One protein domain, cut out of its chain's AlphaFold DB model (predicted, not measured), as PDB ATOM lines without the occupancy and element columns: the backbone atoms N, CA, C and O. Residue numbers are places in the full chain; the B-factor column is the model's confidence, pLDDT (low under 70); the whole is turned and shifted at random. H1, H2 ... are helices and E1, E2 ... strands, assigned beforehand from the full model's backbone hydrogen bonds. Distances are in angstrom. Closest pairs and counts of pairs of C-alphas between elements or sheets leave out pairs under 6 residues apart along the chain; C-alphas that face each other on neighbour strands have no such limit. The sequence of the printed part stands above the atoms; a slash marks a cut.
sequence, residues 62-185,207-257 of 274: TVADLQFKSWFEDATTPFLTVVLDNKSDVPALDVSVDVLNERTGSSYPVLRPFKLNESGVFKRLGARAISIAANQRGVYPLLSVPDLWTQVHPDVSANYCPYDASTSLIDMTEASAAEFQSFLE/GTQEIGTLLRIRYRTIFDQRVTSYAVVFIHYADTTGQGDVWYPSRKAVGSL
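This is residues 62 to 185 and 207 to 257 of the 274 residues of an uncharacterized protein of Burkholderia sp. WP9 (UniProt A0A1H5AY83). A curled sheet E4 E3 E7 E8 E6 and a smaller sheet E1 E2 E5 over its hollow side make a loosely closed, barrel-like core, with H1 at one end. The long hairpin E7 and E8 runs on past this core toward a small head of H2 and the hairpin E9 and E10, while residues 119 to 124 stick out elsewhere. The printed part has 175 residues, with two named helices and ten named strands in the order E1 E2 E3 E4 E5 H1 E6 H2 E7 E8 E9 E10; the class is mostly strand, with strands holding 85 of the 103 residues in named elements, and the sheets E4 E3 E7 E8 E6, E1 E2 E5 and E9 E10 are antiparallel. It is compact, with a radius of gyration of the C-alphas of 17.6 A, and only just elongated, spanning 54 by 36 by 32 A.

E1, residues 62 to 71, begins with C-alpha 62 at (-40.028, -50.447, -31.799) and bends by 78 degrees at residue 68. E2, residues 74 to 86, 26.8 A long, bends by 114 degrees at residue 77. E3 is residues 92 to 99, E4 130 to 132, and E5 136 to 144, 24.6 A long. H1, residues 145 to 152, is followed by E6, residues 160 to 166, and H2, residues 176 to 185. E7, residues 208 to 220, measures 38.4 A and E8, residues 226 to 239, 41.7 A. E9 is residues 245 to 248; E10, residues 253 to 256, ends with C-alpha 256 at (-40.495, -26.254, -13.165).

The strongly twisted five-strand sheet has E4 and E6 as edge strands. N 213 and O 233 in E7 and E8 are 2.7 A apart, N 96 and O 218 in E3 and E7 2.8 A, N 132 and O 92 in E4 and E3 2.9 A, and N 163 and O 236 in E6 and E8 2.9 A, each within hydrogen-bond range. So are N 64 and O 83 in the hairpin E1 and E2, 2.8 A, N 82 and O 140 in E2 and E5, 2.9 A, and N 246 and O 255 in E9 and E10, 2.8 A. Between the two larger sheets, the closest C-alphas of E1 and E6 are those of Leu 66 and Ala 165, 5.8 A apart. H1 is on both, over none of the strands of the larger and only just over E5, with 3 C-alphas on it. The closest C-alphas of H2 and E10, Phe 180 and Val 254, are 7.4 A apart. Every O i to N i+4 pair is within hydrogen-bond range in H2, and 3 of 4 in H1.

The C-alphas of Gly 120 and Glu 185 are farthest apart, 58.6 A. Residues 186 to 206 are cut out, leaving 20.8 A between C-alphas 185 and 207. The link from E3 to E4 is long, with 30 residues. Mean pLDDT of the printed part is 75.4; residues 72 to 75, 108 to 130 and 169 to 185 are under 70.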
ATOM      1  N   THR A  62     -40.917 -51.199 -32.701       90.38
ATOM      2  CA  THR A  62     -40.028 -50.447 -31.799       90.38
ATOM      3  C   THR A  62     -40.821 -49.563 -30.845       90.38
ATOM      4  O   THR A  62     -41.948 -49.176 -31.145       90.38
ATOM      5  N   VAL A  63     -40.216 -49.180 -29.719       89.81
ATOM      6  CA  VAL A  63     -40.743 -48.088 -28.892       89.81
ATOM      7  C   VAL A  63     -40.406 -46.768 -29.577       89.81
ATOM      8  O   VAL A  63     -39.233 -46.468 -29.782       89.81
ATOM      9  N   ALA A  64     -41.419 -46.000 -29.964       89.69
ATOM     10  CA  ALA A  64     -41.238 -44.680 -30.562       89.69
ATOM     11  C   ALA A  64     -41.289 -43.551 -29.536       89.69
ATOM     12  O   ALA A  64     -40.639 -42.532 -29.744       89.69
ATOM     13  N   ASP A  65     -42.080 -43.709 -28.477       90.06
ATOM     14  CA  ASP A  65     -42.252 -42.679 -27.459       90.06
ATOM     15  C   ASP A  65     -42.791 -43.274 -26.151       90.06
ATOM     16  O   ASP A  65     -43.334 -44.387 -26.126       90.06
ATOM     17  N   LEU A  66     -42.647 -42.517 -25.068       89.88
ATOM     18  CA  LEU A  66     -43.117 -42.851 -23.733       89.88
ATOM     19  C   LEU A  66     -43.781 -41.643 -23.109       89.88
ATOM     20  O   LEU A  66     -43.257 -40.536 -23.142       89.88
ATOM     21  N   GLN A  67     -44.941 -41.864 -22.508       89.31
ATOM     22  CA  GLN A  67     -45.697 -40.782 -21.897       89.31
ATOM     23  C   GLN A  67     -46.369 -41.274 -20.633       89.31
ATOM     24  O   GLN A  67     -46.814 -42.417 -20.561       89.31
ATOM     25  N   PHE A  68     -46.514 -40.400 -19.649       88.75
ATOM     26  CA  PHE A  68     -47.377 -40.687 -18.516       88.75
ATOM     27  C   PHE A  68     -48.779 -40.166 -18.793       88.75
ATOM     28  O   PHE A  68     -48.970 -38.977 -19.055       88.75
ATOM     29  N   LYS A  69     -49.758 -41.070 -18.767       84.19
ATOM     30  CA  LYS A  69     -51.167 -40.762 -19.030       84.19
ATOM     31  C   LYS A  69     -52.073 -41.567 -18.115       84.19
ATOM     32  O   LYS A  69     -51.784 -42.717 -17.795       84.19
ATOM     33  N   SER A  70     -53.183 -40.959 -17.725       79.19
ATOM     34  CA  SER A  70     -54.339 -41.670 -17.187       79.19
ATOM     35  C   SER A  70     -55.030 -42.445 -18.308       79.19
ATOM     36  O   SER A  70     -55.065 -41.992 -19.456       79.19
ATOM     37  N   TRP A  71     -55.599 -43.599 -17.977       71.88
ATOM     38  CA  TRP A  71     -56.303 -44.450 -18.933       71.88
ATOM     39  C   TRP A  71     -57.787 -44.519 -18.595       71.88
ATOM     40  O   TRP A  71     -58.173 -44.350 -17.447       71.88
ATOM     41  N   PHE A  72     -58.641 -44.742 -19.594       69.75
ATOM     42  CA  PHE A  72     -60.096 -44.679 -19.400       69.75
ATOM     43  C   PHE A  72     -60.626 -45.692 -18.367       69.75
ATOM     44  O   PHE A  72     -61.670 -45.458 -17.769       69.75
ATOM     45  N   GLU A  73     -59.912 -46.800 -18.153       65.62
ATOM     46  CA  GLU A  73     -60.272 -47.844 -17.182       65.62
ATOM     47  C   GLU A  73     -59.874 -47.478 -15.742       65.62
ATOM     48  O   GLU A  73     -60.506 -47.942 -14.796       65.62
ATOM     49  N   ASP A  74     -58.861 -46.622 -15.574       67.06
ATOM     50  CA  ASP A  74     -58.444 -46.053 -14.293       67.06
ATOM     51  C   ASP A  74     -57.943 -44.622 -14.522       67.06
ATOM     52  O   ASP A  74     -56.771 -44.362 -14.813       67.06
ATOM     53  N   ALA A  75     -58.879 -43.679 -14.414       69.50
ATOM     54  CA  ALA A  75     -58.598 -42.258 -14.580       69.50
ATOM     55  C   ALA A  75     -57.816 -41.666 -13.396       69.50
ATOM     56  O   ALA A  75     -57.307 -40.550 -13.494       69.50
ATOM     57  N   THR A  76     -57.735 -42.388 -12.275       73.94
ATOM     58  CA  THR A  76     -57.127 -41.895 -11.035       73.94
ATOM     59  C   THR A  76     -55.633 -42.185 -10.973       73.94
ATOM     60  O   THR A  76     -54.872 -41.366 -10.446       73.94
ATOM     61  N   THR A  77     -55.209 -43.300 -11.569       79.19
ATOM     62  CA  THR A  77     -53.818 -43.744 -11.588       79.19
ATOM     63  C   THR A  77     -53.139 -43.364 -12.908       79.19
ATOM     64  O   THR A  77     -53.605 -43.747 -13.983       79.19
ATOM     65  N   PRO A  78     -52.006 -42.642 -12.882       83.69
ATOM     66  CA  PRO A  78     -51.183 -42.479 -14.069       83.69
ATOM     67  C   PRO A  78     -50.437 -43.770 -14.412       83.69
ATOM     68  O   PRO A  78     -49.910 -44.464 -13.538       83.69
ATOM     69  N   PHE A  79     -50.318 -44.039 -15.709       86.44
ATOM     70  CA  PHE A  79     -49.542 -45.143 -16.257       86.44
ATOM     71  C   PHE A  79     -48.421 -44.613 -17.140       86.44
ATOM     72  O   PHE A  79     -48.643 -43.731 -17.977       86.44
ATOM     73  N   LEU A  80     -47.240 -45.216 -17.017       88.25
ATOM     74  CA  LEU A  80     -46.259 -45.208 -18.088       88.25
ATOM     75  C   LEU A  80     -46.895 -45.899 -19.293       88.25
ATOM     76  O   LEU A  80     -47.274 -47.069 -19.245       88.25
ATOM     77  N   THR A  81     -47.043 -45.136 -20.358       87.94
ATOM     78  CA  THR A  81     -47.673 -45.528 -21.606       87.94
ATOM     79  C   THR A  81     -46.594 -45.633 -22.666       87.94
ATOM     80  O   THR A  81     -45.799 -44.709 -22.834       87.94
ATOM     81  N   VAL A  82     -46.584 -46.749 -23.386       87.94
ATOM     82  CA  VAL A  82     -45.648 -46.999 -24.477       87.94
ATOM     83  C   VAL A  82     -46.327 -46.731 -25.813       87.94
ATOM     84  O   VAL A  82     -47.446 -47.188 -26.062       87.94
ATOM     85  N   VAL A  83     -45.649 -45.984 -26.678       90.12
ATOM     86  CA  VAL A  83     -46.034 -45.832 -28.080       90.12
ATOM     87  C   VAL A  83     -45.187 -46.795 -28.892       90.12
ATOM     88  O   VAL A  83     -43.974 -46.626 -29.009       90.12
ATOM     89  N   LEU A  84     -45.826 -47.821 -29.439       88.38
ATOM     90  CA  LEU A  84     -45.193 -48.792 -30.320       88.38
ATOM     91  C   LEU A  84     -45.391 -48.363 -31.770       88.38
ATOM     92  O   LEU A  84     -46.501 -48.005 -32.161       88.38
ATOM     93  N   ASP A  85     -44.327 -48.421 -32.557       90.38
ATOM     94  CA  ASP A  85     -44.314 -48.048 -33.971       90.38
ATOM     95  C   ASP A  85     -43.973 -49.279 -34.806       90.38
ATOM     96  O   ASP A  85     -42.940 -49.918 -34.585       90.38
ATOM     97  N   ASN A  86     -44.861 -49.621 -35.738       87.38
ATOM     98  CA  ASN A  86     -44.604 -50.615 -36.767       87.38
ATOM     99  C   ASN A  86     -44.356 -49.887 -38.086       87.38
ATOM    100  O   ASN A  86     -45.291 -49.562 -38.814       87.38
ATOM    101  N   LYS A  87     -43.081 -49.648 -38.398       84.12
ATOM    102  CA  LYS A  87     -42.660 -49.006 -39.656       84.12
ATOM    103  C   LYS A  87     -42.639 -49.964 -40.848       84.12
ATOM    104  O   LYS A  87     -42.197 -49.586 -41.926       84.12
ATOM    105  N   SER A  88     -43.039 -51.214 -40.630       82.94
ATOM    106  CA  SER A  88     -43.151 -52.199 -41.690       82.94
ATOM    107  C   SER A  88     -44.437 -51.987 -42.479       82.94
ATOM    108  O   SER A  88     -45.458 -51.549 -41.944       82.94
ATOM    109  N   ASP A  89     -44.397 -52.351 -43.750       78.81
ATOM    110  CA  ASP A  89     -45.546 -52.409 -44.642       78.81
ATOM    111  C   ASP A  89     -46.422 -53.656 -44.412       78.81
ATOM    112  O   ASP A  89     -47.499 -53.770 -44.995       78.81
ATOM    113  N   VAL A  90     -46.016 -54.542 -43.496       80.12
ATOM    114  CA  VAL A  90     -46.814 -55.673 -43.010       80.12
ATOM    115  C   VAL A  90     -47.194 -55.506 -41.531       80.12
ATOM    116  O   VAL A  90     -46.444 -54.911 -40.750       80.12
ATOM    117  N   PRO A  91     -48.365 -56.011 -41.097       78.38
ATOM    118  CA  PRO A  91     -48.807 -55.869 -39.715       78.38
ATOM    119  C   PRO A  91     -48.001 -56.757 -38.757       78.38
ATOM    120  O   PRO A  91     -47.651 -57.896 -39.074       78.38
ATOM    121  N   ALA A  92     -47.785 -56.257 -37.543       78.25
ATOM    122  CA  ALA A  92     -47.310 -57.051 -36.420       78.25
ATOM    123  C   ALA A  92     -48.513 -57.627 -35.674       78.25
ATOM    124  O   ALA A  92     -49.388 -56.892 -35.216       78.25
ATOM    125  N   LEU A  93     -48.575 -58.948 -35.569       80.25
ATOM    126  CA  LEU A  93     -49.644 -59.668 -34.892       80.25
ATOM    127  C   LEU A  93     -49.213 -60.031 -33.479       80.25
ATOM    128  O   LEU A  93     -48.028 -60.162 -33.186       80.25
ATOM    129  N   ASP A  94     -50.190 -60.241 -32.610       79.81
ATOM    130  CA  ASP A  94     -49.972 -60.769 -31.272       79.81
ATOM    131  C   ASP A  94     -48.894 -60.049 -30.447       79.81
ATOM    132  O   ASP A  94     -48.131 -60.676 -29.710       79.81
ATOM    133  N   VAL A  95     -48.821 -58.726 -30.579       78.25
ATOM    134  CA  VAL A  95     -47.815 -57.914 -29.907       78.25
ATOM    135  C   VAL A  95     -48.069 -57.945 -28.397       78.25
ATOM    136  O   VAL A  95     -49.198 -57.804 -27.925       78.25
ATOM    137  N   SER A  96     -47.005 -58.145 -27.628       83.19
ATOM    138  CA  SER A  96     -46.999 -58.081 -26.169       83.19
ATOM    139  C   SER A  96     -45.737 -57.381 -25.692       83.19
ATOM    140  O   SER A  96     -44.660 -57.629 -26.239       83.19
ATOM    141  N   VAL A  97     -45.853 -56.565 -24.648       82.31
ATOM    142  CA  VAL A  97     -44.716 -55.901 -24.005       82.31
ATOM    143  C   VAL A  97     -44.656 -56.344 -22.552       82.31
ATOM    144  O   VAL A  97     -45.612 -56.148 -21.809       82.31
ATOM    145  N   ASP A  98     -43.532 -56.934 -22.160       83.19
ATOM    146  CA  ASP A  98     -43.250 -57.309 -20.779       83.19
ATOM    147  C   ASP A  98     -42.208 -56.355 -20.188       83.19
ATOM    148  O   ASP A  98     -41.176 -56.100 -20.814       83.19
ATOM    149  N   VAL A  99     -42.426 -55.900 -18.954       84.06
ATOM    150  CA  VAL A  99     -41.370 -55.278 -18.143       84.06
ATOM    151  C   VAL A  99     -40.542 -56.390 -17.504       84.06
ATOM    152  O   VAL A  99     -41.093 -57.293 -16.861       84.06
ATOM    153  N   LEU A 100     -39.224 -56.345 -17.692       80.25
ATOM    154  CA  LEU A 100     -38.295 -57.325 -17.144       80.25
ATOM    155  C   LEU A 100     -37.614 -56.801 -15.882       80.25
ATOM    156  O   LEU A 100     -37.233 -55.639 -15.785       80.25
ATOM    157  N   ASN A 101     -37.406 -57.698 -14.926       79.25
ATOM    158  CA  ASN A 101     -36.490 -57.476 -13.825       79.25
ATOM    159  C   ASN A 101     -35.054 -57.633 -14.345       79.25
ATOM    160  O   ASN A 101     -34.664 -58.719 -14.768       79.25
ATOM    161  N   GLU A 102     -34.262 -56.567 -14.291       71.69
ATOM    162  CA  GLU A 102     -32.914 -56.537 -14.880       71.69
ATOM    163  C   GLU A 102     -31.955 -57.550 -14.245       71.69
ATOM    164  O   GLU A 102     -31.094 -58.108 -14.920       71.69
ATOM    165  N   ARG A 103     -32.140 -57.851 -12.954       73.50
ATOM    166  CA  ARG A 103     -31.282 -58.781 -12.210       73.50
ATOM    167  C   ARG A 103     -31.558 -60.245 -12.544       73.50
ATOM    168  O   ARG A 103     -30.647 -61.066 -12.492       73.50
ATOM    169  N   THR A 104     -32.811 -60.591 -12.826       76.12
ATOM    170  CA  THR A 104     -33.247 -61.987 -13.021       76.12
ATOM    171  C   THR A 104     -33.625 -62.312 -14.463       76.12
ATOM    172  O   THR A 104     -33.793 -63.482 -14.794       76.12
ATOM    173  N   GLY A 105     -33.820 -61.303 -15.319       70.94
ATOM    174  CA  GLY A 105     -34.353 -61.448 -16.679       70.94
ATOM    175  C   GLY A 105     -35.813 -61.920 -16.735       70.94
ATOM    176  O   GLY A 105     -36.359 -62.138 -17.821       70.94
ATOM    177  N   SER A 106     -36.458 -62.101 -15.579       76.12
ATOM    178  CA  SER A 106     -37.844 -62.551 -15.487       76.12
ATOM    179  C   SER A 106     -38.804 -61.390 -15.745       76.12
ATOM    180  O   SER A 106     -38.542 -60.253 -15.363       76.12
ATOM    181  N   SER A 107     -39.918 -61.661 -16.426       75.81
ATOM    182  CA  SER A 107     -41.002 -60.681 -16.543       75.81
ATOM    183  C   SER A 107     -41.735 -60.587 -15.221       75.81
ATOM    184  O   SER A 107     -42.019 -61.631 -14.636       75.81
ATOM    185  N   TYR A 108     -42.127 -59.389 -14.801       69.75
ATOM    186  CA  TYR A 108     -43.011 -59.248 -13.651       69.75
ATOM    187  C   TYR A 108     -44.450 -59.636 -14.044       69.75
ATOM    188  O   TYR A 108     -45.121 -58.878 -14.747       69.75
ATOM    189  N   PRO A 109     -44.979 -60.795 -13.607       58.56
ATOM    190  CA  PRO A 109     -46.277 -61.282 -14.078       58.56
ATOM    191  C   PRO A 109     -47.460 -60.487 -13.501       58.56
ATOM    192  O   PRO A 109     -48.572 -60.568 -14.027       58.56
ATOM    193  N   VAL A 110     -47.218 -59.737 -12.418       58.22
ATOM    194  CA  VAL A 110     -48.213 -58.963 -11.658       58.22
ATOM    195  C   VAL A 110     -48.404 -57.552 -12.225       58.22
ATOM    196  O   VAL A 110     -49.432 -56.939 -11.956       58.22
ATOM    197  N   LEU A 111     -47.484 -57.061 -13.066       61.00
ATOM    198  CA  LEU A 111     -47.497 -55.695 -13.618       61.00
ATOM    199  C   LEU A 111     -48.498 -55.492 -14.756       61.00
ATOM    200  O   LEU A 111     -48.278 -54.690 -15.659       61.00
ATOM    201  N   ARG A 112     -49.614 -56.222 -14.742       58.41
ATOM    202  CA  ARG A 112     -50.666 -55.977 -15.723       58.41
ATOM    203  C   ARG A 112     -51.290 -54.619 -15.414       58.41
ATOM    204  O   ARG A 112     -51.723 -54.429 -14.278       58.41
ATOM    205  N   PRO A 113     -51.412 -53.721 -16.406       51.31
ATOM    206  CA  PRO A 113     -51.992 -52.399 -16.188       51.31
ATOM    207  C   PRO A 113     -53.424 -52.477 -15.636       51.31
ATOM    208  O   PRO A 113     -53.871 -51.551 -14.971       51.31
ATOM    209  N   PHE A 114     -54.116 -53.608 -15.831       53.09
ATOM    210  CA  PHE A 114     -55.473 -53.833 -15.348       53.09
ATOM    211  C   PHE A 114     -55.617 -55.200 -14.668       53.09
ATOM    212  O   PHE A 114     -55.303 -56.245 -15.251       53.09
ATOM    213  N   LYS A 115     -56.175 -55.215 -13.449       43.56
ATOM    214  CA  LYS A 115     -56.746 -56.426 -12.834       43.56
ATOM    215  C   LYS A 115     -58.118 -56.682 -13.456       43.56
ATOM    216  O   LYS A 115     -59.146 -56.335 -12.887       43.56
ATOM    217  N   LEU A 116     -58.140 -57.253 -14.655       40.28
ATOM    218  CA  LEU A 116     -59.399 -57.621 -15.297       40.28
ATOM    219  C   LEU A 116     -59.957 -58.866 -14.600       40.28
ATOM    220  O   LEU A 116     -59.407 -59.958 -14.745       40.28
ATOM    221  N   ASN A 117     -61.056 -58.711 -13.859       33.62
ATOM    222  CA  ASN A 117     -61.910 -59.853 -13.532       33.62
ATOM    223  C   ASN A 117     -62.390 -60.467 -14.854       33.62
ATOM    224  O   ASN A 117     -62.732 -59.731 -15.782       33.62
ATOM    225  N   GLU A 118     -62.376 -61.797 -14.956       35.19
ATOM    226  CA  GLU A 118     -62.701 -62.549 -16.172       35.19
ATOM    227  C   GLU A 118     -64.117 -62.235 -16.686       35.19
ATOM    228  O   GLU A 118     -65.087 -62.929 -16.405       35.19
ATOM    229  N   SER A 119     -64.251 -61.177 -17.477       29.98
ATOM    230  CA  SER A 119     -65.458 -60.863 -18.227       29.98
ATOM    231  C   SER A 119     -65.197 -61.146 -19.702       29.98
ATOM    232  O   SER A 119     -64.153 -60.793 -20.253       29.98
ATOM    233  N   GLY A 120     -66.160 -61.798 -20.361       34.16
ATOM    234  CA  GLY A 120     -66.075 -62.200 -21.770       34.16
ATOM    235  C   GLY A 120     -65.840 -61.041 -22.746       34.16
ATOM    236  O   GLY A 120     -65.344 -61.271 -23.846       34.16
ATOM    237  N   VAL A 121     -66.116 -59.801 -22.327       36.66
ATOM    238  CA  VAL A 121     -65.818 -58.572 -23.083       36.66
ATOM    239  C   VAL A 121     -64.342 -58.159 -22.932       36.66
ATOM    240  O   VAL A 121     -63.730 -57.676 -23.883       36.66
ATOM    241  N   PHE A 122     -63.732 -58.442 -21.776       38.31
ATOM    242  CA  PHE A 122     -62.391 -57.994 -21.374       38.31
ATOM    243  C   PHE A 122     -61.267 -59.016 -21.605       38.31
ATOM    244  O   PHE A 122     -60.094 -58.704 -21.404       38.31
ATOM    245  N   LYS A 123     -61.569 -60.188 -22.186       32.88
ATOM    246  CA  LYS A 123     -60.558 -61.076 -22.811       32.88
ATOM    247  C   LYS A 123     -59.684 -60.373 -23.874       32.88
ATOM    248  O   LYS A 123     -58.750 -60.986 -24.387       32.88
ATOM    249  N   ARG A 124     -59.990 -59.122 -24.241       38.78
ATOM    250  CA  ARG A 124     -59.375 -58.385 -25.351       38.78
ATOM    251  C   ARG A 124     -58.150 -57.531 -25.008       38.78
ATOM    252  O   ARG A 124     -57.398 -57.281 -25.935       38.78
ATOM    253  N   LEU A 125     -57.907 -57.130 -23.757       41.03
ATOM    254  CA  LEU A 125     -56.801 -56.196 -23.445       41.03
ATOM    255  C   LEU A 125     -55.729 -56.762 -22.500       41.03
ATOM    256  O   LEU A 125     -54.563 -56.417 -22.631       41.03
ATOM    257  N   GLY A 126     -56.077 -57.688 -21.599       36.47
ATOM    258  CA  GLY A 126     -55.108 -58.258 -20.647       36.47
ATOM    259  C   GLY A 126     -54.459 -59.585 -21.057       36.47
ATOM    260  O   GLY A 126     -53.581 -60.071 -20.346       36.47
ATOM    261  N   ALA A 127     -54.922 -60.217 -22.144       36.12
ATOM    262  CA  ALA A 127     -54.524 -61.585 -22.516       36.12
ATOM    263  C   ALA A 127     -54.482 -61.874 -24.031       36.12
ATOM    264  O   ALA A 127     -54.065 -62.962 -24.428       36.12
ATOM    265  N   ARG A 128     -54.893 -60.931 -24.888       45.34
ATOM    266  CA  ARG A 128     -54.700 -61.020 -26.338       45.34
ATOM    267  C   ARG A 128     -53.775 -59.893 -26.781       45.34
ATOM    268  O   ARG A 128     -54.197 -58.752 -26.869       45.34
ATOM    269  N   ALA A 129     -52.515 -60.236 -27.022       53.72
ATOM    270  CA  ALA A 129     -51.956 -60.143 -28.361       53.72
ATOM    271  C   ALA A 129     -52.631 -59.061 -29.248       53.72
ATOM    272  O   ALA A 129     -53.597 -59.333 -29.962       53.72
ATOM    273  N   ILE A 130     -52.158 -57.819 -29.138       68.00
ATOM    274  CA  ILE A 130     -52.633 -56.670 -29.927       68.00
ATOM    275  C   ILE A 130     -51.987 -56.699 -31.317       68.00
ATOM    276  O   ILE A 130     -50.805 -57.003 -31.445       68.00
ATOM    277  N   SER A 131     -52.735 -56.380 -32.370       73.88
ATOM    278  CA  SER A 131     -52.156 -56.214 -33.708       73.88
ATOM    279  C   SER A 131     -51.859 -54.742 -33.968       73.88
ATOM    280  O   SER A 131     -52.729 -53.896 -33.774       73.88
ATOM    281  N   ILE A 132     -50.652 -54.438 -34.439       74.56
ATOM    282  CA  ILE A 132     -50.292 -53.109 -34.938       74.56
ATOM    283  C   ILE A 132     -50.270 -53.207 -36.459       74.56
ATOM    284  O   ILE A 132     -49.497 -53.985 -37.023       74.56
ATOM    285  N   ALA A 133     -51.145 -52.455 -37.126       75.62
ATOM    286  CA  ALA A 133     -51.226 -52.477 -38.580       75.62
ATOM    287  C   ALA A 133     -49.923 -51.977 -39.234       75.62
ATOM    288  O   ALA A 133     -49.042 -51.418 -38.577       75.62
ATOM    289  N   ALA A 134     -49.803 -52.209 -40.538       76.50
ATOM    290  CA  ALA A 134     -48.695 -51.705 -41.338       76.50
ATOM    291  C   ALA A 134     -48.599 -50.175 -41.253       76.50
ATOM    292  O   ALA A 134     -49.613 -49.488 -41.380       76.50
ATOM    293  N   ASN A 135     -47.388 -49.646 -41.072       80.19
ATOM    294  CA  ASN A 135     -47.104 -48.211 -40.973       80.19
ATOM    295  C   ASN A 135     -47.950 -47.475 -39.918       80.19
ATOM    296  O   ASN A 135     -48.277 -46.298 -40.087       80.19
ATOM    297  N   GLN A 136     -48.343 -48.166 -38.846       84.50
ATOM    298  CA  GLN A 136     -49.163 -47.596 -37.782       84.50
ATOM    299  C   GLN A 136     -48.472 -47.611 -36.426       84.50
ATOM    300  O   GLN A 136     -47.556 -48.387 -36.147       84.50
ATOM    301  N   ARG A 137     -48.990 -46.737 -35.560       88.00
ATOM    302  CA  ARG A 137     -48.607 -46.625 -34.159       88.00
ATOM    303  C   ARG A 137     -49.746 -47.064 -33.263       88.00
ATOM    304  O   ARG A 137     -50.902 -46.742 -33.521       88.00
ATOM    305  N   GLY A 138     -49.397 -47.754 -32.188       81.19
ATOM    306  CA  GLY A 138     -50.317 -48.088 -31.110       81.19
ATOM    307  C   GLY A 138     -49.835 -47.491 -29.795       81.19
ATOM    308  O   GLY A 138     -48.637 -47.463 -29.522       81.19
ATOM    309  N   VAL A 139     -50.771 -47.007 -28.987       83.19
ATOM    310  CA  VAL A 139     -50.505 -46.413 -27.675       83.19
ATOM    311  C   VAL A 139     -51.084 -47.358 -26.633       83.19
ATOM    312  O   VAL A 139     -52.261 -47.694 -26.733       83.19
ATOM    313  N   TYR A 140     -50.280 -47.806 -25.667       82.25
ATOM    314  CA  TYR A 140     -50.697 -48.840 -24.715       82.25
ATOM    315  C   TYR A 140     -50.219 -48.543 -23.292       82.25
ATOM    316  O   TYR A 140     -49.056 -48.164 -23.114       82.25
ATOM    317  N   PRO A 141     -51.073 -48.731 -22.269       83.25
ATOM    318  CA  PRO A 141     -50.636 -48.637 -20.887       83.25
ATOM    319  C   PRO A 141     -49.684 -49.798 -20.616       83.25
ATOM    320  O   PRO A 141     -49.986 -50.943 -20.951       83.25
ATOM    321  N   LEU A 142     -48.533 -49.503 -20.023       82.81
ATOM    322  CA  LEU A 142     -47.515 -50.505 -19.737       82.81
ATOM    323  C   LEU A 142     -47.408 -50.777 -18.240       82.81
ATOM    324  O   LEU A 142     -47.472 -51.926 -17.822       82.81
ATOM    325  N   LEU A 143     -47.240 -49.724 -17.440       83.50
ATOM    326  CA  LEU A 143     -46.902 -49.849 -16.026       83.50
ATOM    327  C   LEU A 143     -47.553 -48.730 -15.220       83.50
ATOM    328  O   LEU A 143     -47.420 -47.560 -15.572       83.50
ATOM    329  N   SER A 144     -48.243 -49.072 -14.133       86.31
ATOM    330  CA  SER A 144     -48.797 -48.060 -13.232       86.31
ATOM    331  C   SER A 144     -47.665 -47.334 -12.490       86.31
ATOM    332  O   SER A 144     -46.648 -47.937 -12.143       86.31
ATOM    333  N   VAL A 145     -47.816 -46.034 -12.223       86.25
ATOM    334  CA  VAL A 145     -46.829 -45.275 -11.430       86.25
ATOM    335  C   VAL A 145     -46.620 -45.863 -10.019       86.25
ATOM    336  O   VAL A 145     -45.473 -45.908  -9.566       86.25
ATOM    337  N   PRO A 146     -47.652 -46.371  -9.313       84.31
ATOM    338  CA  PRO A 146     -47.450 -47.090  -8.055       84.31
ATOM    339  C   PRO A 146     -46.579 -48.345  -8.188       84.31
ATOM    340  O   PRO A 146     -45.706 -48.574  -7.348       84.31
ATOM    341  N   ASP A 147     -46.777 -49.149  -9.232       85.62
ATOM    342  CA  ASP A 147     -45.995 -50.370  -9.440       85.62
ATOM    343  C   ASP A 147     -44.561 -50.083  -9.885       85.62
ATOM    344  O   ASP A 147     -43.625 -50.763  -9.465       85.62
ATOM    345  N   LEU A 148     -44.381 -49.038 -10.695       85.94
ATOM    346  CA  LEU A 148     -43.067 -48.514 -11.042       85.94
ATOM    347  C   LEU A 148     -42.253 -48.222  -9.779       85.94
ATOM    348  O   LEU A 148     -41.098 -48.622  -9.691       85.94
ATOM    349  N   TRP A 149     -42.878 -47.605  -8.777       80.31
ATOM    350  CA  TRP A 149     -42.225 -47.286  -7.514       80.31
ATOM    351  C   TRP A 149     -42.001 -48.508  -6.618       80.31
ATOM    352  O   TRP A 149     -40.957 -48.658  -6.001       80.31
ATOM    353  N   THR A 150     -43.015 -49.359  -6.479       83.06
ATOM    354  CA  THR A 150     -43.028 -50.401  -5.439       83.06
ATOM    355  C   THR A 150     -42.419 -51.723  -5.886       83.06
ATOM    356  O   THR A 150     -41.957 -52.485  -5.041       83.06
ATOM    357  N   GLN A 151     -42.416 -52.002  -7.191       84.81
ATOM    358  CA  GLN A 151     -41.976 -53.284  -7.741       84.81
ATOM    359  C   GLN A 151     -40.774 -53.138  -8.675       84.81
ATOM    360  O   GLN A 151     -39.870 -53.969  -8.619       84.81
ATOM    361  N   VAL A 152     -40.760 -52.113  -9.535       85.06
ATOM    362  CA  VAL A 152     -39.734 -51.985 -10.586       85.06
ATOM    363  C   VAL A 152     -38.512 -51.221 -10.088       85.06
ATOM    364  O   VAL A 152     -37.401 -51.718 -10.246       85.06
ATOM    365  N   HIS A 153     -38.704 -50.072  -9.436       89.12
ATOM    366  CA  HIS A 153     -37.638 -49.232  -8.880       89.12
ATOM    367  C   HIS A 153     -37.796 -49.014  -7.358       89.12
ATOM    368  O   HIS A 153     -37.893 -47.870  -6.908       89.12
ATOM    369  N   PRO A 154     -37.805 -50.089  -6.542       86.88
ATOM    370  CA  PRO A 154     -38.014 -49.986  -5.093       86.88
ATOM    371  C   PRO A 154     -36.904 -49.215  -4.364       86.88
ATOM    372  O   PRO A 154     -37.130 -48.717  -3.263       86.88
ATOM    373  N   ASP A 155     -35.724 -49.101  -4.976       86.31
ATOM    374  CA  ASP A 155     -34.555 -48.436  -4.396       86.31
ATOM    375  C   ASP A 155     -34.578 -46.905  -4.570       86.31
ATOM    376  O   ASP A 155     -33.716 -46.204  -4.036       86.31
ATOM    377  N   VAL A 156     -35.556 -46.359  -5.302       86.69
ATOM    378  CA  VAL A 156     -35.720 -44.905  -5.428       86.69
ATOM    379  C   VAL A 156     -36.198 -44.334  -4.098       86.69
ATOM    380  O   VAL A 156     -37.240 -44.718  -3.562       86.69
ATOM    381  N   SER A 157     -35.437 -43.374  -3.572       86.50
ATOM    382  CA  SER A 157     -35.779 -42.678  -2.331       86.50
ATOM    383  C   SER A 157     -37.143 -41.994  -2.430       86.50
ATOM    384  O   SER A 157     -37.453 -41.362  -3.436       86.50
ATOM    385  N   ALA A 158     -37.924 -42.039  -1.347       85.81
ATOM    386  CA  ALA A 158     -39.238 -41.394  -1.239       85.81
ATOM    387  C   ALA A 158     -39.224 -39.879  -1.521       85.81
ATOM    388  O   ALA A 158     -40.270 -39.307  -1.812       85.81
ATOM    389  N   ASN A 159     -38.052 -39.241  -1.451       88.94
ATOM    390  CA  ASN A 159     -37.889 -37.822  -1.766       88.94
ATOM    391  C   ASN A 159     -37.852 -37.541  -3.270       88.94
ATOM    392  O   ASN A 159     -37.887 -36.378  -3.653       88.94
ATOM    393  N   TYR A 160     -37.781 -38.557  -4.126       90.94
ATOM    394  CA  TYR A 160     -37.828 -38.389  -5.572       90.94
ATOM    395  C   TYR A 160     -39.254 -38.584  -6.099       90.94
ATOM    396  O   TYR A 160     -40.087 -39.238  -5.480       90.94
ATOM    397  N   CYS A 161     -39.562 -38.022  -7.262       91.31
ATOM    398  CA  CYS A 161     -40.798 -38.320  -7.981       91.31
ATOM    399  C   CYS A 161     -40.496 -38.536  -9.468       91.31
ATOM    400  O   CYS A 161     -39.617 -37.849 -10.000       91.31
ATOM    401  N   PRO A 162     -41.191 -39.463 -10.154       92.69
ATOM    402  CA  PRO A 162     -41.099 -39.545 -11.602       92.69
ATOM    403  C   PRO A 162     -41.711 -38.280 -12.205       92.69
ATOM    404  O   PRO A 162     -42.763 -37.813 -11.753       92.69
ATOM    405  N   TYR A 163     -41.060 -37.719 -13.218       91.69
ATOM    406  CA  TYR A 163     -41.535 -36.503 -13.882       91.69
ATOM    407  C   TYR A 163     -41.516 -36.589 -15.412       91.69
ATOM    408  O   TYR A 163     -42.244 -35.839 -16.063       91.69
ATOM    409  N   ASP A 164     -40.723 -37.496 -15.993       91.56
ATOM    410  CA  ASP A 164     -40.677 -37.729 -17.439       91.56
ATOM    411  C   ASP A 164     -40.160 -39.142 -17.773       91.56
ATOM    412  O   ASP A 164     -39.667 -39.856 -16.895       91.56
ATOM    413  N   ALA A 165     -40.263 -39.552 -19.038       91.19
ATOM    414  CA  ALA A 165     -39.683 -40.794 -19.555       91.19
ATOM    415  C   ALA A 165     -39.112 -40.604 -20.973       91.19
ATOM    416  O   ALA A 165     -39.590 -39.761 -21.730       91.19
ATOM    417  N   SER A 166     -38.104 -41.392 -21.352       89.62
ATOM    418  CA  SER A 166     -37.493 -41.349 -22.690       89.62
ATOM    419  C   SER A 166     -36.990 -42.712 -23.163       89.62
ATOM    420  O   SER A 166     -36.770 -43.635 -22.385       89.62
ATOM    421  N   THR A 167     -36.810 -42.856 -24.476       85.19
ATOM    422  CA  THR A 167     -36.239 -44.064 -25.103       85.19
ATOM    423  C   THR A 167     -34.715 -44.018 -25.217       85.19
ATOM    424  O   THR A 167     -34.099 -44.973 -25.680       85.19
ATOM    425  N   SER A 168     -34.102 -42.896 -24.850       77.94
ATOM    426  CA  SER A 168     -32.660 -42.668 -24.883       77.94
ATOM    427  C   SER A 168     -32.211 -42.043 -23.575       77.94
ATOM    428  O   SER A 168     -32.979 -41.280 -22.979       77.94
ATOM    429  N   LEU A 169     -30.964 -42.325 -23.196       58.75
ATOM    430  CA  LEU A 169     -30.304 -41.637 -22.095       58.75
ATOM    431  C   LEU A 169     -30.336 -40.125 -22.317       58.75
ATOM    432  O   LEU A 169     -30.270 -39.664 -23.466       58.75
ATOM    433  N   ILE A 170     -30.390 -39.350 -21.234       58.03
ATOM    434  CA  ILE A 170     -30.077 -37.924 -21.329       58.03
ATOM    435  C   ILE A 170     -28.579 -37.800 -21.600       58.03
ATOM    436  O   ILE A 170     -27.751 -37.797 -20.690       58.03
ATOM    437  N   ASP A 171     -28.227 -37.654 -22.872       46.94
ATOM    438  CA  ASP A 171     -26.890 -37.233 -23.250       46.94
ATOM    439  C   ASP A 171     -26.765 -35.716 -23.036       46.94
ATOM    440  O   ASP A 171     -27.159 -34.899 -23.879       46.94
ATOM    441  N   MET A 172     -26.246 -35.338 -21.862       47.53
ATOM    442  CA  MET A 172     -25.903 -33.956 -21.500       47.53
ATOM    443  C   MET A 172     -24.663 -33.419 -22.232       47.53
ATOM    444  O   MET A 172     -24.207 -32.329 -21.895       47.53
ATOM    445  N   THR A 173     -24.099 -34.146 -23.202       42.16
ATOM    446  CA  THR A 173     -22.886 -33.744 -23.927       42.16
ATOM    447  C   THR A 173     -23.098 -33.422 -25.408       42.16
ATOM    448  O   THR A 173     -22.388 -32.551 -25.901       42.16
ATOM    449  N   GLU A 174     -24.081 -34.002 -26.109       44.88
ATOM    450  CA  GLU A 174     -24.104 -33.896 -27.588       44.88
ATOM    451  C   GLU A 174     -25.230 -33.055 -28.224       44.88
ATOM    452  O   GLU A 174     -25.059 -32.551 -29.332       44.88
ATOM    453  N   ALA A 175     -26.361 -32.819 -27.550       42.31
ATOM    454  CA  ALA A 175     -27.437 -31.971 -28.107       42.31
ATOM    455  C   ALA A 175     -28.240 -31.213 -27.043       42.31
ATOM    456  O   ALA A 175     -28.548 -30.033 -27.210       42.31
ATOM    457  N   SER A 176     -28.511 -31.855 -25.903       48.81
ATOM    458  CA  SER A 176     -29.181 -31.196 -24.777       48.81
ATOM    459  C   SER A 176     -28.279 -30.168 -24.091       48.81
ATOM    460  O   SER A 176     -28.789 -29.197 -23.552       48.81
ATOM    461  N   ALA A 177     -26.951 -30.309 -24.190       48.28
ATOM    462  CA  ALA A 177     -25.986 -29.340 -23.675       48.28
ATOM    463  C   ALA A 177     -26.149 -27.964 -24.321       48.28
ATOM    464  O   ALA A 177     -26.110 -26.973 -23.610       48.28
ATOM    465  N   ALA A 178     -26.354 -27.898 -25.639       50.34
ATOM    466  CA  ALA A 178     -26.447 -26.639 -26.373       50.34
ATOM    467  C   ALA A 178     -27.801 -25.948 -26.164       50.34
ATOM    468  O   ALA A 178     -27.839 -24.738 -25.989       50.34
ATOM    469  N   GLU A 179     -28.908 -26.696 -26.120       52.88
ATOM    470  CA  GLU A 179     -30.239 -26.140 -25.820       52.88
ATOM    471  C   GLU A 179     -30.376 -25.765 -24.334       52.88
ATOM    472  O   GLU A 179     -30.915 -24.709 -24.006       52.88
ATOM    473  N   PHE A 180     -29.825 -26.578 -23.427       53.41
ATOM    474  CA  PHE A 180     -29.757 -26.280 -21.995       53.41
ATOM    475  C   PHE A 180     -28.792 -25.127 -21.702       53.41
ATOM    476  O   PHE A 180     -29.152 -24.233 -20.945       53.41
ATOM    477  N   GLN A 181     -27.606 -25.079 -22.324       54.12
ATOM    478  CA  GLN A 181     -26.701 -23.926 -22.231       54.12
ATOM    479  C   GLN A 181     -27.331 -22.685 -22.845       54.12
ATOM    480  O   GLN A 181     -27.320 -21.655 -22.194       54.12
ATOM    481  N   SER A 182     -27.955 -22.773 -24.020       50.88
ATOM    482  CA  SER A 182     -28.653 -21.643 -24.640       50.88
ATOM    483  C   SER A 182     -29.788 -21.124 -23.754       50.88
ATOM    484  O   SER A 182     -29.934 -19.914 -23.602       50.88
ATOM    485  N   PHE A 183     -30.542 -22.010 -23.090       52.53
ATOM    486  CA  PHE A 183     -31.536 -21.633 -22.083       52.53
ATOM    487  C   PHE A 183     -30.900 -20.961 -20.857       52.53
ATOM    488  O   PHE A 183     -31.383 -19.919 -20.408       52.53
ATOM    489  N   LEU A 184     -29.807 -21.520 -20.323       51.03
ATOM    490  CA  LEU A 184     -29.055 -20.912 -19.222       51.03
ATOM    491  C   LEU A 184     -28.517 -19.523 -19.618       51.03
ATOM    492  O   LEU A 184     -28.656 -18.574 -18.853       51.03
ATOM    493  N   GLU A 185     -27.985 -19.371 -20.829       49.50
ATOM    494  CA  GLU A 185     -27.429 -18.132 -21.385       49.50
ATOM    495  C   GLU A 185     -28.511 -17.089 -21.728       49.50
ATOM    496  O   GLU A 185     -28.315 -15.893 -21.497       49.50
ATOM    497  N   GLY A 207     -31.467 -32.256  -7.635       80.50
ATOM    498  CA  GLY A 207     -30.962 -33.607  -7.875       80.50
ATOM    499  C   GLY A 207     -31.884 -34.364  -8.830       80.50
ATOM    500  O   GLY A 207     -33.089 -34.432  -8.593       80.50
ATOM    501  N   THR A 208     -31.333 -34.944  -9.892       85.19
ATOM    502  CA  THR A 208     -32.062 -35.819 -10.820       85.19
ATOM    503  C   THR A 208     -31.416 -37.199 -10.861       85.19
ATOM    504  O   THR A 208     -30.221 -37.350 -10.606       85.19
ATOM    505  N   GLN A 209     -32.223 -38.218 -11.138       86.81
ATOM    506  CA  GLN A 209     -31.779 -39.592 -11.335       86.81
ATOM    507  C   GLN A 209     -32.504 -40.176 -12.544       86.81
ATOM    508  O   GLN A 209     -33.708 -39.990 -12.706       86.81
ATOM    509  N   GLU A 210     -31.771 -40.910 -13.367       86.56
ATOM    510  CA  GLU A 210     -32.306 -41.639 -14.508       86.56
ATOM    511  C   GLU A 210     -32.148 -43.137 -14.245       86.56
ATOM    512  O   GLU A 210     -31.071 -43.591 -13.848       86.56
ATOM    513  N   ILE A 211     -33.229 -43.900 -14.411       87.12
ATOM    514  CA  ILE A 211     -33.219 -45.351 -14.194       87.12
ATOM    515  C   ILE A 211     -33.758 -46.047 -15.434       87.12
ATOM    516  O   ILE A 211     -34.859 -45.740 -15.897       87.12
ATOM    517  N   GLY A 212     -32.962 -46.981 -15.952       87.44
ATOM    518  CA  GLY A 212     -33.347 -47.859 -17.045       87.44
ATOM    519  C   GLY A 212     -34.384 -48.888 -16.601       87.44
ATOM    520  O   GLY A 212     -34.362 -49.392 -15.486       87.44
ATOM    521  N   THR A 213     -35.318 -49.183 -17.490       85.62
ATOM    522  CA  THR A 213     -36.281 -50.265 -17.367       85.62
ATOM    523  C   THR A 213     -36.208 -51.087 -18.644       85.62
ATOM    524  O   THR A 213     -36.491 -50.594 -19.742       85.62
ATOM    525  N   LEU A 214     -35.832 -52.358 -18.515       86.19
ATOM    526  CA  LEU A 214     -35.762 -53.272 -19.646       86.19
ATOM    527  C   LEU A 214     -37.156 -53.769 -20.052       86.19
ATOM    528  O   LEU A 214     -37.887 -54.372 -19.263       86.19
ATOM    529  N   LEU A 215     -37.494 -53.574 -21.320       85.44
ATOM    530  CA  LEU A 215     -38.713 -54.057 -21.952       85.44
ATOM    531  C   LEU A 215     -38.399 -55.206 -22.905       85.44
ATOM    532  O   LEU A 215     -37.417 -55.174 -23.650       85.44
ATOM    533  N   ARG A 216     -39.287 -56.196 -22.931       85.12
ATOM    534  CA  ARG A 216     -39.297 -57.276 -23.917       85.12
ATOM    535  C   ARG A 216     -40.557 -57.178 -24.753       85.12
ATOM    536  O   ARG A 216     -41.655 -57.388 -24.248       85.12
ATOM    537  N   ILE A 217     -40.387 -56.909 -26.037       86.12
ATOM    538  CA  ILE A 217     -41.468 -56.835 -27.012       86.12
ATOM    539  C   ILE A 217     -41.472 -58.152 -27.778       86.12
ATOM    540  O   ILE A 217     -40.460 -58.566 -28.340       86.12
ATOM    541  N   ARG A 218     -42.610 -58.833 -27.796       86.38
ATOM    542  CA  ARG A 218     -42.816 -60.041 -28.597       86.38
ATOM    543  C   ARG A 218     -43.938 -59.791 -29.568       86.38
ATOM    544  O   ARG A 218     -44.914 -59.155 -29.200       86.38
ATOM    545  N   TYR A 219     -43.797 -60.294 -30.779       84.38
ATOM    546  CA  TYR A 219     -44.847 -60.251 -31.783       84.38
ATOM    547  C   TYR A 219     -44.677 -61.413 -32.752       84.38
ATOM    548  O   TYR A 219     -43.644 -62.086 -32.799       84.38
ATOM    549  N   ARG A 220     -45.731 -61.653 -33.514       84.50
ATOM    550  CA  ARG A 220     -45.808 -62.646 -34.567       84.50
ATOM    551  C   ARG A 220     -45.968 -61.938 -35.904       84.50
ATOM    552  O   ARG A 220     -46.754 -61.002 -36.017       84.50
ATOM    553  N   THR A 221     -45.215 -62.346 -36.911       82.69
ATOM    554  CA  THR A 221     -45.393 -61.821 -38.269       82.69
ATOM    555  C   THR A 221     -46.573 -62.518 -38.947       82.69
ATOM    556  O   THR A 221     -47.075 -63.540 -38.473       82.69
ATOM    557  N   ILE A 222     -47.010 -61.998 -40.091       77.12
ATOM    558  CA  ILE A 222     -48.003 -62.671 -40.945       77.12
ATOM    559  C   ILE A 222     -47.521 -64.030 -41.491       77.12
ATOM    560  O   ILE A 222     -48.341 -64.827 -41.933       77.12
ATOM    561  N   PHE A 223     -46.216 -64.309 -41.406       81.06
ATOM    562  CA  PHE A 223     -45.579 -65.579 -41.774       81.06
ATOM    563  C   PHE A 223     -45.387 -66.509 -40.560       81.06
ATOM    564  O   PHE A 223     -44.513 -67.365 -40.552       81.06
ATOM    565  N   ASP A 224     -46.148 -66.294 -39.481       81.19
ATOM    566  CA  ASP A 224     -46.120 -67.082 -38.236       81.19
ATOM    567  C   ASP A 224     -44.762 -67.091 -37.495       81.19
ATOM    568  O   ASP A 224     -44.585 -67.784 -36.491       81.19
ATOM    569  N   GLN A 225     -43.804 -66.258 -37.920       84.81
ATOM    570  CA  GLN A 225     -42.516 -66.114 -37.246       84.81
ATOM    571  C   GLN A 225     -42.688 -65.330 -35.949       84.81
ATOM    572  O   GLN A 225     -43.273 -64.247 -35.932       84.81
ATOM    573  N   ARG A 226     -42.143 -65.860 -34.854       88.75
ATOM    574  CA  ARG A 226     -42.129 -65.174 -33.558       88.75
ATOM    575  C   ARG A 226     -40.847 -64.379 -33.409       88.75
ATOM    576  O   ARG A 226     -39.761 -64.953 -33.384       88.75
ATOM    577  N   VAL A 227     -40.989 -63.074 -33.237       88.00
ATOM    578  CA  VAL A 227     -39.873 -62.155 -33.034       88.00
ATOM    579  C   VAL A 227     -39.900 -61.650 -31.599       88.00
ATOM    580  O   VAL A 227     -40.960 -61.386 -31.031       88.00
ATOM    581  N   THR A 228     -38.719 -61.552 -30.992       87.88
ATOM    582  CA  THR A 228     -38.524 -60.915 -29.688       87.88
ATOM    583  C   THR A 228     -37.491 -59.810 -29.839       87.88
ATOM    584  O   THR A 228     -36.362 -60.081 -30.240       87.88
ATOM    585  N   SER A 229     -37.874 -58.582 -29.513       86.25
ATOM    586  CA  SER A 229     -36.975 -57.437 -29.410       86.25
ATOM    587  C   SER A 229     -36.907 -56.947 -27.967       86.25
ATOM    588  O   SER A 229     -37.818 -57.161 -27.164       86.25
ATOM    589  N   TYR A 230     -35.793 -56.308 -27.629       86.19
ATOM    590  CA  TYR A 230     -35.568 -55.710 -26.322       86.19
ATOM    591  C   TYR A 230     -35.360 -54.213 -26.498       86.19
ATOM    592  O   TYR A 230     -34.714 -53.785 -27.453       86.19
ATOM    593  N   ALA A 231     -35.913 -53.430 -25.582       87.00
ATOM    594  CA  ALA A 231     -35.724 -51.989 -25.534       87.00
ATOM    595  C   ALA A 231     -35.452 -51.583 -24.090       87.00
ATOM    596  O   ALA A 231     -36.079 -52.115 -23.180       87.00
ATOM    597  N   VAL A 232     -34.535 -50.645 -23.880       87.31
ATOM    598  CA  VAL A 232     -34.382 -49.991 -22.580       87.31
ATOM    599  C   VAL A 232     -35.104 -48.662 -22.662       87.31
ATOM    600  O   VAL A 232     -34.933 -47.914 -23.624       87.31
ATOM    601  N   VAL A 233     -35.939 -48.399 -21.669       89.44
ATOM    602  CA  VAL A 233     -36.598 -47.112 -21.498       89.44
ATOM    603  C   VAL A 233     -36.119 -46.482 -20.212       89.44
ATOM    604  O   VAL A 233     -35.830 -47.190 -19.257       89.44
ATOM    605  N   PHE A 234     -36.031 -45.166 -20.177       90.19
ATOM    606  CA  PHE A 234     -35.484 -44.449 -19.045       90.19
ATOM    607  C   PHE A 234     -36.566 -43.632 -18.377       90.19
ATOM    608  O   PHE A 234     -37.299 -42.888 -19.033       90.19
ATOM    609  N   ILE A 235     -36.676 -43.796 -17.064       91.69
ATOM    610  CA  ILE A 235     -37.582 -43.014 -16.239       91.69
ATOM    611  C   ILE A 235     -36.775 -41.975 -15.482       91.69
ATOM    612  O   ILE A 235     -35.800 -42.304 -14.799       91.69
ATOM    613  N   HIS A 236     -37.225 -40.729 -15.587       91.69
ATOM    614  CA  HIS A 236     -36.572 -39.576 -14.990       91.69
ATOM    615  C   HIS A 236     -37.224 -39.236 -13.665       91.69
ATOM    616  O   HIS A 236     -38.431 -38.984 -13.583       91.69
ATOM    617  N   TYR A 237     -36.393 -39.208 -12.633       91.06
ATOM    618  CA  TYR A 237     -36.749 -38.859 -11.275       91.06
ATOM    619  C   TYR A 237     -36.082 -37.547 -10.889       91.06
ATOM    620  O   TYR A 237     -34.932 -37.287 -11.243       91.06
ATOM    621  N   ALA A 238     -36.785 -36.734 -10.112       91.00
ATOM    622  CA  ALA A 238     -36.229 -35.519  -9.539       91.00
ATOM    623  C   ALA A 238     -36.525 -35.448  -8.044       91.00
ATOM    624  O   ALA A 238     -37.617 -35.812  -7.608       91.00
ATOM    625  N   ASP A 239     -35.550 -34.963  -7.279       90.19
ATOM    626  CA  ASP A 239     -35.689 -34.696  -5.854       90.19
ATOM    627  C   ASP A 239     -36.735 -33.600  -5.649       90.19
ATOM    628  O   ASP A 239     -36.597 -32.490  -6.161       90.19
ATOM    629  N   THR A 240     -37.788 -33.919  -4.909       89.50
ATOM    630  CA  THR A 240     -38.913 -33.037  -4.585       89.50
ATOM    631  C   THR A 240     -38.545 -31.955  -3.576       89.50
ATOM    632  O   THR A 240     -39.172 -30.898  -3.574       89.50
ATOM    633  N   THR A 241     -37.509 -32.179  -2.762       87.00
ATOM    634  CA  THR A 241     -37.068 -31.253  -1.708       87.00
ATOM    635  C   THR A 241     -36.150 -30.152  -2.234       87.00
ATOM    636  O   THR A 241     -36.104 -29.059  -1.668       87.00
ATOM    637  N   GLY A 242     -35.462 -30.410  -3.349       78.56
ATOM    638  CA  GLY A 242     -34.637 -29.417  -4.027       78.56
ATOM    639  C   GLY A 242     -35.456 -28.251  -4.587       78.56
ATOM    640  O   GLY A 242     -36.656 -28.361  -4.851       78.56
ATOM    641  N   GLN A 243     -34.799 -27.118  -4.818       74.44
ATOM    642  CA  GLN A 243     -35.337 -26.041  -5.652       74.44
ATOM    643  C   GLN A 243     -34.691 -26.111  -7.039       74.44
ATOM    644  O   GLN A 243     -33.672 -26.773  -7.194       74.44
ATOM    645  N   GLY A 244     -35.299 -25.486  -8.051       77.50
ATOM    646  CA  GLY A 244     -34.770 -25.457  -9.421       77.50
ATOM    647  C   GLY A 244     -35.650 -26.156 -10.459       77.50
ATOM    648  O   GLY A 244     -36.523 -26.971 -10.125       77.50
ATOM    649  N   ASP A 245     -35.415 -25.785 -11.716       81.25
ATOM    650  CA  ASP A 245     -36.079 -26.325 -12.902       81.25
ATOM    651  C   ASP A 245     -35.447 -27.667 -13.327       81.25
ATOM    652  O   ASP A 245     -34.308 -27.976 -12.970       81.25
ATOM    653  N   VAL A 246     -36.191 -28.472 -14.085       83.06
ATOM    654  CA  VAL A 246     -35.750 -29.764 -14.631       83.06
ATOM    655  C   VAL A 246     -35.819 -29.760 -16.154       83.06
ATOM    656  O   VAL A 246     -36.659 -29.083 -16.751       83.06
ATOM    657  N   TRP A 247     -34.934 -30.528 -16.785       83.12
ATOM    658  CA  TRP A 247     -35.008 -30.831 -18.211       83.12
ATOM    659  C   TRP A 247     -36.027 -31.946 -18.444       83.12
ATOM    660  O   TRP A 247     -35.936 -32.986 -17.793       83.12
ATOM    661  N   TYR A 248     -36.966 -31.731 -19.364       83.62
ATOM    662  CA  TYR A 248     -37.965 -32.703 -19.815       83.62
ATOM    663  C   TYR A 248     -37.556 -33.268 -21.183       83.62
ATOM    664  O   TYR A 248     -37.816 -32.612 -22.203       83.62
ATOM    665  N   PRO A 249     -36.931 -34.461 -21.251       81.38
ATOM    666  CA  PRO A 249     -36.527 -35.080 -22.512       81.38
ATOM    667  C   PRO A 249     -37.661 -35.242 -23.523       81.38
ATOM    668  O   PRO A 249     -37.435 -35.032 -24.715       81.38
ATOM    669  N   SER A 250     -38.884 -35.547 -23.074       81.62
ATOM    670  CA  SER A 250     -40.031 -35.742 -23.972       81.62
ATOM    671  C   SER A 250     -40.445 -34.461 -24.699       81.62
ATOM    672  O   SER A 250     -41.014 -34.511 -25.789       81.62
ATOM    673  N   ARG A 251     -40.144 -33.294 -24.114       81.81
ATOM    674  CA  ARG A 251     -40.499 -31.971 -24.657       81.81
ATOM    675  C   ARG A 251     -39.308 -31.194 -25.192       81.81
ATOM    676  O   ARG A 251     -39.519 -30.150 -25.798       81.81
ATOM    677  N   LYS A 252     -38.089 -31.678 -24.933       81.38
ATOM    678  CA  LYS A 252     -36.834 -30.959 -25.185       81.38
ATOM    679  C   LYS A 252     -36.875 -29.536 -24.618       81.38
ATOM    680  O   LYS A 252     -36.610 -28.560 -25.311       81.38
ATOM    681  N   ALA A 253     -37.303 -29.419 -23.364       79.75
ATOM    682  CA  ALA A 253     -37.501 -28.127 -22.720       79.75
ATOM    683  C   ALA A 253     -37.159 -28.168 -21.230       79.75
ATOM    684  O   ALA A 253     -37.335 -29.189 -20.564       79.75
ATOM    685  N   VAL A 254     -36.726 -27.026 -20.697       78.94
ATOM    686  CA  VAL A 254     -36.571 -26.807 -19.255       78.94
ATOM    687  C   VAL A 254     -37.869 -26.240 -18.688       78.94
ATOM    688  O   VAL A 254     -38.497 -25.369 -19.288       78.94
ATOM    689  N   GLY A 255     -38.269 -26.705 -17.511       81.06
ATOM    690  CA  GLY A 255     -39.385 -26.110 -16.790       81.06
ATOM    691  C   GLY A 255     -39.420 -26.519 -15.330       81.06
ATOM    692  O   GLY A 255     -38.671 -27.386 -14.885       81.06
ATOM    693  N   SER A 256     -40.330 -25.916 -14.576       86.00
ATOM    694  CA  SER A 256     -40.495 -26.254 -13.165       86.00
ATOM    695  C   SER A 256     -40.943 -27.705 -12.997       86.00
ATOM    696  O   SER A 256     -41.704 -28.224 -13.819       86.00
ATOM    697  N   LEU A 257     -40.465 -28.363 -11.937       88.06
ATOM    698  CA  LEU A 257     -40.782 -29.762 -11.653       88.06
ATOM    699  C   LEU A 257     -42.297 -29.969 -11.518       88.06
ATOM    700  O   LEU A 257     -42.961 -29.303 -10.725       88.06
TER     701      LEU A 257